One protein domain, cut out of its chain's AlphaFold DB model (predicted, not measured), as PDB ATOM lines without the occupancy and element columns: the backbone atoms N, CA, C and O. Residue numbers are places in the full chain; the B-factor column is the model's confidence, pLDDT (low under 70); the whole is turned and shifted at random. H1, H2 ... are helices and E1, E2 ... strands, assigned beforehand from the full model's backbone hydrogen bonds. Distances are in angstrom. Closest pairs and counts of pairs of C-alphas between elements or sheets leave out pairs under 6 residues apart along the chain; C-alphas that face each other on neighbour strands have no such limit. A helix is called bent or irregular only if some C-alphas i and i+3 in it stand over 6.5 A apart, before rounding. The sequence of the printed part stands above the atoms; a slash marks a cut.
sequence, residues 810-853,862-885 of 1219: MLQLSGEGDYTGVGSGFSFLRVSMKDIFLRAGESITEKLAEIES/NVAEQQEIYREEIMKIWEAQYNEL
ATOM      1  N   MET A 810     141.410 146.828 174.404       89.31
ATOM      2  CA  MET A 810     141.835 146.495 173.045       89.31
ATOM      3  C   MET A 810     142.936 147.465 172.629       89.31
ATOM      4  O   MET A 810     143.094 148.546 173.211       89.31
ATOM      5  N   LEU A 811     143.706 147.060 171.630       93.69
ATOM      6  CA  LEU A 811     144.626 147.937 170.923       93.69
ATOM      7  C   LEU A 811     143.967 148.440 169.632       93.69
ATOM      8  O   LEU A 811     142.937 147.917 169.213       93.69
ATOM      9  N   GLN A 812     144.551 149.452 169.003       91.12
ATOM     10  CA  GLN A 812     144.108 149.921 167.688       91.12
ATOM     11  C   GLN A 812     144.520 148.955 166.567       91.12
ATOM     12  O   GLN A 812     143.843 148.894 165.548       91.12
ATOM     13  N   LEU A 813     145.591 148.178 166.785       90.88
ATOM     14  CA  LEU A 813     146.230 147.236 165.852       90.88
ATOM     15  C   LEU A 813     146.848 147.885 164.605       90.88
ATOM     16  O   LEU A 813     148.008 147.613 164.326       90.88
ATOM     17  N   SER A 814     146.141 148.796 163.941       88.12
ATOM     18  CA  SER A 814     146.546 149.452 162.692       88.12
ATOM     19  C   SER A 814     146.506 150.983 162.816       88.12
ATOM     20  O   SER A 814     145.942 151.522 163.770       88.12
ATOM     21  N   GLY A 815     147.066 151.700 161.837       85.94
ATOM     22  CA  GLY A 815     147.044 153.169 161.772       85.94
ATOM     23  C   GLY A 815     148.259 153.833 162.430       85.94
ATOM     24  O   GLY A 815     149.315 153.225 162.540       85.94
ATOM     25  N   GLU A 816     148.101 155.081 162.879       84.50
ATOM     26  CA  GLU A 816     149.179 155.995 163.319       84.50
ATOM     27  C   GLU A 816     150.097 155.463 164.441       84.50
ATOM     28  O   GLU A 816     151.170 156.010 164.680       84.50
ATOM     29  N   GLY A 817     149.688 154.402 165.143       85.44
ATOM     30  CA  GLY A 817     150.506 153.744 166.163       85.44
ATOM     31  C   GLY A 817     151.409 152.606 165.673       85.44
ATOM     32  O   GLY A 817     152.137 152.040 166.490       85.44
ATOM     33  N   ASP A 818     151.338 152.222 164.395       90.06
ATOM     34  CA  ASP A 818     152.188 151.188 163.792       90.06
ATOM     35  C   ASP A 818     153.602 151.728 163.515       90.06
ATOM     36  O   ASP A 818     153.815 152.561 162.636       90.06
ATOM     37  N   TYR A 819     154.589 151.187 164.233       85.25
ATOM     38  CA  TYR A 819     156.003 151.546 164.095       85.25
ATOM     39  C   TYR A 819     156.634 151.177 162.737       85.25
ATOM     40  O   TYR A 819     157.759 151.600 162.474       85.25
ATOM     41  N   THR A 820     155.965 150.378 161.897       89.25
ATOM     42  CA  THR A 820     156.427 150.038 160.538       89.25
ATOM     43  C   THR A 820     155.917 151.012 159.474       89.25
ATOM     44  O   THR A 820     156.552 151.157 158.433       89.25
ATOM     45  N   GLY A 821     154.787 151.685 159.722       84.88
ATOM     46  CA  GLY A 821     154.130 152.584 158.766       84.88
ATOM     47  C   GLY A 821     153.515 151.899 157.535       84.88
ATOM     48  O   GLY A 821     152.989 152.597 156.669       84.88
ATOM     49  N   VAL A 822     153.567 150.564 157.442       84.75
ATOM     50  CA  VAL A 822     153.110 149.781 156.274       84.75
ATOM     51  C   VAL A 822     152.005 148.767 156.599       84.75
ATOM     52  O   VAL A 822     151.464 148.149 155.687       84.75
ATOM     53  N   GLY A 823     151.626 148.608 157.873       85.12
ATOM     54  CA  GLY A 823     150.609 147.648 158.320       85.12
ATOM     55  C   GLY A 823     151.152 146.270 158.720       85.12
ATOM     56  O   GLY A 823     150.366 145.386 159.061       85.12
ATOM     57  N   SER A 824     152.477 146.090 158.726       89.19
ATOM     58  CA  SER A 824     153.167 144.861 159.163       89.19
ATOM     59  C   SER A 824     153.579 144.894 160.644       89.19
ATOM     60  O   SER A 824     154.336 144.041 161.121       89.19
ATOM     61  N   GLY A 825     153.097 145.886 161.394       91.19
ATOM     62  CA  GLY A 825     153.326 146.044 162.824       91.19
ATOM     63  C   GLY A 825     152.046 146.393 163.577       91.19
ATOM     64  O   GLY A 825     151.129 147.027 163.063       91.19
ATOM     65  N   PHE A 826     151.991 145.965 164.834       94.19
ATOM     66  CA  PHE A 826     150.884 146.228 165.740       94.19
ATOM     67  C   PHE A 826     150.989 147.616 166.369       94.19
ATOM     68  O   PHE A 826     151.895 147.873 167.169       94.19
ATOM     69  N   SER A 827     149.993 148.463 166.118       94.56
ATOM     70  CA  SER A 827     149.732 149.663 166.912       94.56
ATOM     71  C   SER A 827     149.395 149.295 168.358       94.56
ATOM     72  O   SER A 827     148.397 148.625 168.634       94.56
ATOM     73  N   PHE A 828     150.218 149.767 169.301       95.44
ATOM     74  CA  PHE A 828     149.998 149.625 170.749       95.44
ATOM     75  C   PHE A 828     149.196 150.798 171.358       95.44
ATOM     76  O   PHE A 828     149.125 150.950 172.585       95.44
ATOM     77  N   LEU A 829     148.561 151.626 170.521       93.25
ATOM     78  CA  LEU A 829     147.586 152.624 170.964       93.25
ATOM     79  C   LEU A 829     146.320 151.934 171.497       93.25
ATOM     80  O   LEU A 829     145.961 150.841 171.062       93.25
ATOM     81  N   ARG A 830     145.664 152.538 172.494       91.00
ATOM     82  CA  ARG A 830     144.541 151.931 173.226       91.00
ATOM     83  C   ARG A 830     143.198 152.269 172.585       91.00
ATOM     84  O   ARG A 830     142.892 153.442 172.409       91.00
ATOM     85  N   VAL A 831     142.349 151.257 172.418       88.00
ATOM     86  CA  VAL A 831     140.929 151.411 172.064       88.00
ATOM     87  C   VAL A 831     140.037 150.982 173.240       88.00
ATOM     88  O   VAL A 831     140.412 150.173 174.098       88.00
ATOM     89  N   SER A 832     138.853 151.586 173.329       82.50
ATOM     90  CA  SER A 832     137.828 151.287 174.333       82.50
ATOM     91  C   SER A 832     137.141 149.942 174.064       82.50
ATOM     92  O   SER A 832     136.819 149.610 172.931       82.50
ATOM     93  N   MET A 833     136.829 149.192 175.129       78.19
ATOM     94  CA  MET A 833     136.049 147.942 175.055       78.19
ATOM     95  C   MET A 833     134.560 148.149 174.717       78.19
ATOM     96  O   MET A 833     133.826 147.169 174.622       78.19
ATOM     97  N   LYS A 834     134.090 149.401 174.643       75.50
ATOM     98  CA  LYS A 834     132.690 149.754 174.351       75.50
ATOM     99  C   LYS A 834     132.489 150.313 172.945       75.50
ATOM    100  O   LYS A 834     131.354 150.389 172.488       75.50
ATOM    101  N   ASP A 835     133.569 150.749 172.316       74.94
ATOM    102  CA  ASP A 835     133.541 151.494 171.065       74.94
ATOM    103  C   ASP A 835     133.753 150.490 169.929       74.94
ATOM    104  O   ASP A 835     134.361 149.436 170.136       74.94
ATOM    105  N   ILE A 836     133.241 150.777 168.735       78.69
ATOM    106  CA  ILE A 836     133.314 149.845 167.604       78.69
ATOM    107  C   ILE A 836     134.780 149.684 167.176       78.69
ATOM    108  O   ILE A 836     135.455 150.668 166.882       78.69
ATOM    109  N   PHE A 837     135.270 148.444 167.112       84.06
ATOM    110  CA  PHE A 837     136.594 148.166 166.557       84.06
ATOM    111  C   PHE A 837     136.586 148.306 165.024       84.06
ATOM    112  O   PHE A 837     135.692 147.783 164.347       84.06
ATOM    113  N   LEU A 838     137.599 148.992 164.493       80.50
ATOM    114  CA  LEU A 838     137.797 149.294 163.074       80.50
ATOM    115  C   LEU A 838     139.008 148.509 162.553       80.50
ATOM    116  O   LEU A 838     140.067 148.544 163.179       80.50
ATOM    117  N   ARG A 839     138.877 147.838 161.407       82.44
ATOM    118  CA  ARG A 839     140.022 147.281 160.665       82.44
ATOM    119  C   ARG A 839     140.814 148.402 159.982       82.44
ATOM    120  O   ARG A 839     140.331 149.529 159.850       82.44
ATOM    121  N   ALA A 840     142.008 148.087 159.479       78.44
ATOM    122  CA  ALA A 840     142.773 149.014 158.645       78.44
ATOM    123  C   ALA A 840     141.941 149.511 157.442       78.44
ATOM    124  O   ALA A 840     141.555 148.716 156.586       78.44
ATOM    125  N   GLY A 841     141.692 150.824 157.380       73.75
ATOM    126  CA  GLY A 841     140.970 151.491 156.289       73.75
ATOM    127  C   GLY A 841     139.451 151.642 156.464       73.75
ATOM    128  O   GLY A 841     138.845 152.368 155.683       73.75
ATOM    129  N   GLU A 842     138.826 151.025 157.474       78.06
ATOM    130  CA  GLU A 842     137.382 151.178 157.721       78.06
ATOM    131  C   GLU A 842     137.044 152.557 158.317       78.06
ATOM    132  O   GLU A 842     137.657 152.987 159.299       78.06
ATOM    133  N   SER A 843     136.022 153.236 157.783       74.44
ATOM    134  CA  SER A 843     135.569 154.521 158.334       74.44
ATOM    135  C   SER A 843     134.529 154.350 159.454       74.44
ATOM    136  O   SER A 843     133.622 153.517 159.377       74.44
ATOM    137  N   ILE A 844     134.618 155.187 160.498       73.12
ATOM    138  CA  ILE A 844     133.651 155.213 161.618       73.12
ATOM    139  C   ILE A 844     132.219 155.419 161.099       73.12
ATOM    140  O   ILE A 844     131.284 154.763 161.551       73.12
ATOM    141  N   THR A 845     132.057 156.321 160.133       74.50
ATOM    142  CA  THR A 845     130.778 156.702 159.519       74.50
ATOM    143  C   THR A 845     130.096 155.550 158.787       74.50
ATOM    144  O   THR A 845     128.896 155.346 158.946       74.50
ATOM    145  N   GLU A 846     130.854 154.774 158.018       77.50
ATOM    146  CA  GLU A 846     130.361 153.625 157.254       77.50
ATOM    147  C   GLU A 846     129.942 152.480 158.177       77.50
ATOM    148  O   GLU A 846     128.848 151.936 158.035       77.50
ATOM    149  N   LYS A 847     130.756 152.180 159.196       74.00
ATOM    150  CA  LYS A 847     130.458 151.108 160.151       74.00
ATOM    151  C   LYS A 847     129.295 151.455 161.088       74.00
ATOM    152  O   LYS A 847     128.517 150.575 161.457       74.00
ATOM    153  N   LEU A 848     129.115 152.737 161.422       76.31
ATOM    154  CA  LEU A 848     127.897 153.220 162.081       76.31
ATOM    155  C   LEU A 848     126.671 153.079 161.169       76.31
ATOM    156  O   LEU A 848     125.660 152.551 161.622       76.31
ATOM    157  N   ALA A 849     126.760 153.475 159.894       75.69
ATOM    158  CA  ALA A 849     125.660 153.327 158.940       75.69
ATOM    159  C   ALA A 849     125.257 151.852 158.734       75.69
ATOM    160  O   ALA A 849     124.066 151.539 158.690       75.69
ATOM    161  N   GLU A 850     126.224 150.929 158.699       76.69
ATOM    162  CA  GLU A 850     125.960 149.487 158.678       76.69
ATOM    163  C   GLU A 850     125.161 149.052 159.923       76.69
ATOM    164  O   GLU A 850     124.094 148.449 159.798       76.69
ATOM    165  N   ILE A 851     125.602 149.441 161.125       72.62
ATOM    166  CA  ILE A 851     124.926 149.129 162.399       72.62
ATOM    167  C   ILE A 851     123.533 149.777 162.505       72.62
ATOM    168  O   ILE A 851     122.642 149.210 163.143       72.62
ATOM    169  N   GLU A 852     123.306 150.931 161.876       74.62
ATOM    170  CA  GLU A 852     121.979 151.554 161.797       74.62
ATOM    171  C   GLU A 852     121.056 150.899 160.762       74.62
ATOM    172  O   GLU A 852     119.840 150.889 160.967       74.62
ATOM    173  N   SER A 853     121.614 150.291 159.709       74.94
ATOM    174  CA  SER A 853     120.864 149.488 158.733       74.94
ATOM    175  C   SER A 853     120.409 148.128 159.287       74.94
ATOM    176  O   SER A 853     119.391 147.586 158.845       74.94
ATOM    177  N   ASN A 862     127.412 143.440 169.317       79.69
ATOM    178  CA  ASN A 862     127.662 142.030 169.576       79.69
ATOM    179  C   ASN A 862     129.134 141.850 169.965       79.69
ATOM    180  O   ASN A 862     130.027 141.870 169.120       79.69
ATOM    181  N   VAL A 863     129.386 141.682 171.265       79.69
ATOM    182  CA  VAL A 863     130.748 141.598 171.820       79.69
ATOM    183  C   VAL A 863     131.518 140.392 171.265       79.69
ATOM    184  O   VAL A 863     132.733 140.472 171.129       79.69
ATOM    185  N   ALA A 864     130.840 139.295 170.908       81.75
ATOM    186  CA  ALA A 864     131.494 138.122 170.325       81.75
ATOM    187  C   ALA A 864     131.971 138.387 168.886       81.75
ATOM    188  O   ALA A 864     133.120 138.114 168.564       81.75
ATOM    189  N   GLU A 865     131.119 138.987 168.053       84.44
ATOM    190  CA  GLU A 865     131.444 139.395 166.677       84.44
ATOM    191  C   GLU A 865     132.574 140.431 166.647       84.44
ATOM    192  O   GLU A 865     133.547 140.263 165.918       84.44
ATOM    193  N   GLN A 866     132.517 141.444 167.515       85.31
ATOM    194  CA  GLN A 866     133.603 142.414 167.656       85.31
ATOM    195  C   GLN A 866     134.919 141.758 168.106       85.31
ATOM    196  O   GLN A 866     135.986 142.107 167.600       85.31
ATOM    197  N   GLN A 867     134.856 140.810 169.045       86.31
ATOM    198  CA  GLN A 867     136.039 140.107 169.539       86.31
ATOM    199  C   GLN A 867     136.658 139.182 168.480       86.31
ATOM    200  O   GLN A 867     137.871 138.967 168.524       86.31
ATOM    201  N   GLU A 868     135.857 138.675 167.540       88.38
ATOM    202  CA  GLU A 868     136.324 137.835 166.437       88.38
ATOM    203  C   GLU A 868     136.923 138.665 165.295       88.38
ATOM    204  O   GLU A 868     138.049 138.390 164.893       88.38
ATOM    205  N   ILE A 869     136.288 139.774 164.890       88.75
ATOM    206  CA  ILE A 869     136.877 140.756 163.953       88.75
ATOM    207  C   ILE A 869     138.245 141.250 164.468       88.75
ATOM    208  O   ILE A 869     139.195 141.396 163.699       88.75
ATOM    209  N   TYR A 870     138.368 141.463 165.782       90.94
ATOM    210  CA  TYR A 870     139.631 141.825 166.428       90.94
ATOM    211  C   TYR A 870     140.688 140.704 166.364       90.94
ATOM    212  O   TYR A 870     141.876 140.998 166.257       90.94
ATOM    213  N   ARG A 871     140.293 139.420 166.392       89.56
ATOM    214  CA  ARG A 871     141.218 138.290 166.172       89.56
ATOM    215  C   ARG A 871     141.627 138.146 164.711       89.56
ATOM    216  O   ARG A 871     142.799 137.893 164.455       89.56
ATOM    217  N   GLU A 872     140.697 138.316 163.774       91.25
ATOM    218  CA  GLU A 872     140.985 138.278 162.336       91.25
ATOM    219  C   GLU A 872     142.034 139.330 161.957       91.25
ATOM    220  O   GLU A 872     143.029 139.004 161.312       91.25
ATOM    221  N   GLU A 873     141.861 140.578 162.407       92.00
ATOM    222  CA  GLU A 873     142.822 141.650 162.129       92.00
ATOM    223  C   GLU A 873     144.171 141.402 162.840       92.00
ATOM    224  O   GLU A 873     145.218 141.703 162.271       92.00
ATOM    225  N   ILE A 874     144.183 140.766 164.026       92.75
ATOM    226  CA  ILE A 874     145.432 140.305 164.660       92.75
ATOM    227  C   ILE A 874     146.156 139.266 163.803       92.75
ATOM    228  O   ILE A 874     147.353 139.408 163.563       92.75
ATOM    229  N   MET A 875     145.451 138.225 163.355       90.38
ATOM    230  CA  MET A 875     146.049 137.148 162.562       90.38
ATOM    231  C   MET A 875     146.579 137.670 161.227       90.38
ATOM    232  O   MET A 875     147.699 137.346 160.854       90.38
ATOM    233  N   LYS A 876     145.837 138.566 160.571       92.44
ATOM    234  CA  LYS A 876     146.250 139.277 159.354       92.44
ATOM    235  C   LYS A 876     147.564 140.051 159.532       92.44
ATOM    236  O   LYS A 876     148.445 139.924 158.688       92.44
ATOM    237  N   ILE A 877     147.724 140.827 160.610       92.81
ATOM    238  CA  ILE A 877     148.965 141.588 160.875       92.81
ATOM    239  C   ILE A 877     150.116 140.646 161.259       92.81
ATOM    240  O   ILE A 877     151.245 140.829 160.806       92.81
ATOM    241  N   TRP A 878     149.835 139.605 162.049       91.62
ATOM    242  CA  TRP A 878     150.811 138.569 162.397       91.62
ATOM    243  C   TRP A 878     151.342 137.842 161.154       91.62
ATOM    244  O   TRP A 878     152.551 137.676 160.996       91.62
ATOM    245  N   GLU A 879     150.451 137.453 160.243       91.00
ATOM    246  CA  GLU A 879     150.799 136.803 158.982       91.00
ATOM    247  C   GLU A 879     151.476 137.772 158.007       91.00
ATOM    248  O   GLU A 879     152.415 137.361 157.332       91.00
ATOM    249  N   ALA A 880     151.095 139.053 157.962       90.81
ATOM    250  CA  ALA A 880     151.817 140.071 157.193       90.81
ATOM    251  C   ALA A 880     153.271 140.211 157.679       90.81
ATOM    252  O   ALA A 880     154.197 140.041 156.887       90.81
ATOM    253  N   GLN A 881     153.477 140.394 158.989       91.62
ATOM    254  CA  GLN A 881     154.804 140.455 159.610       91.62
ATOM    255  C   GLN A 881     155.630 139.193 159.330       91.62
ATOM    256  O   GLN A 881     156.798 139.280 158.957       91.62
ATOM    257  N   TYR A 882     155.028 138.012 159.492       86.44
ATOM    258  CA  TYR A 882     155.706 136.743 159.249       86.44
ATOM    259  C   TYR A 882     156.091 136.577 157.772       86.44
ATOM    260  O   TYR A 882     157.208 136.170 157.470       86.44
ATOM    261  N   ASN A 883     155.193 136.936 156.850       88.12
ATOM    262  CA  ASN A 883     155.419 136.831 155.411       88.12
ATOM    263  C   ASN A 883     156.354 137.916 154.850       88.12
ATOM    264  O   ASN A 883     156.903 137.716 153.770       88.12
ATOM    265  N   GLU A 884     156.534 139.056 155.517       89.31
ATOM    266  CA  GLU A 884     157.503 140.083 155.109       89.31
ATOM    267  C   GLU A 884     158.913 139.798 155.644       89.31
ATOM    268  O   GLU A 884     159.890 140.011 154.931       89.31
ATOM    269  N   LEU A 885     159.026 139.281 156.874       89.19
ATOM    270  CA  LEU A 885     160.318 139.057 157.533       89.19
ATOM    271  C   LEU A 885     160.919 137.660 157.298       89.19
ATOM    272  O   LEU A 885     162.098 137.461 157.595       89.19
TER     273      LEU A 885
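Overview. This is residues 810 to 853 and 862 to 885 of the 1219 residues of an uncharacterized protein of Smittium megazygosporum (UniProt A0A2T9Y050). A small hairpin of two strands, E1 and E2, sits with its E1 side toward one long helix, H2, which runs nearly the length of the domain. A short second helix, H1, makes one end of the long axis, away from the strands and from H2, and long stretches with no named element join E1 to E2 and E2 to H1. The printed part has 68 residues, with two named strands and two named helices in the order E1, E2, H1, H2 along the chain; the sheet has the order E1 - E2 and is antiparallel. The class is mixed, helices and strands, with 33 residues in helices and 9 in strands. The whole is compact, with a radius of gyration of the C-alphas of 12.5 A, yet its outline is elongated, with spans of 40 by 22 by 19 A.

Arrangement. The sheet consists of E1, residues 810 to 813, and E2, residues 827 to 831. The two are antiparallel neighbours and form a hairpin, with 138 degrees between their N-to-C directions. The C-alphas of Leu 811 and Arg 830 face each other at 4.6 A, and those of Leu 813 and Ser 827 at 4.4 A. Across the pair, N 827 and O 813 are 2.8 A apart and N 812 and O 829 are 2.9 A apart, both within hydrogen-bond range. H2, residues 863 to 885, comes nearest to the sheet at E1. The closest C-alphas of E1 and H2 are those of Leu 813 and Ile 874, 7.1 A apart, and there are 2 pairs of C-alphas within 8 A. Within 10 A there are 9 pairs between H2 and E1, made by residues 867 to 877 of H2. The centres of E1 and H2 are 10.7 A apart. E2 and H2 are apart. H1, residues 844 to 853, is apart from E1 and also apart from H2. In H1 and H2 every O i to N i+4 pair is within hydrogen-bond range.

Along the chain. E1 runs from Met 810, whose C-alpha is at (141.835, 146.495, 173.045), to Leu 813, with 8.5 A from its first to its last C-alpha. E2, the longest strand by residues with 5, runs from Ser 827 to Val 831 and measures 10.3 A. H2, the longest helix with 23 residues, runs from Val 863, C-alpha at (130.748, 141.598, 171.820), to Leu 885, C-alpha at (160.318, 139.057, 157.533), and measures 32.9 A. H1 has 10 residues from Ile 844 to Ser 853 and measures 14.3 A. Neither helix is bent.

Size, cuts and confidence. The two C-alphas farthest apart are those of Ser 853, where H1 ends, and Leu 885, where H2 ends, at 40.8 A. The first and last printed C-alphas, of Met 810 and Leu 885, are 25.3 A apart. Residues 854 to 861 are not printed, and C-alphas 853 and 862 are 14.8 A apart across this cut, which lies in the link from H1 to H2. Both links that are printed whole are long: 13 residues, 814 to 826, between E1 and E2, and 12 residues, 832 to 843, between E2 and H1. The C-alphas of residues 832 to 843 lie 4 to 14 A from the mean of all C-alphas. The mean pLDDT of the printed part is 85.0, and no printed residue is under 70. The mean pLDDT of H1 is 75, against 92 for E2.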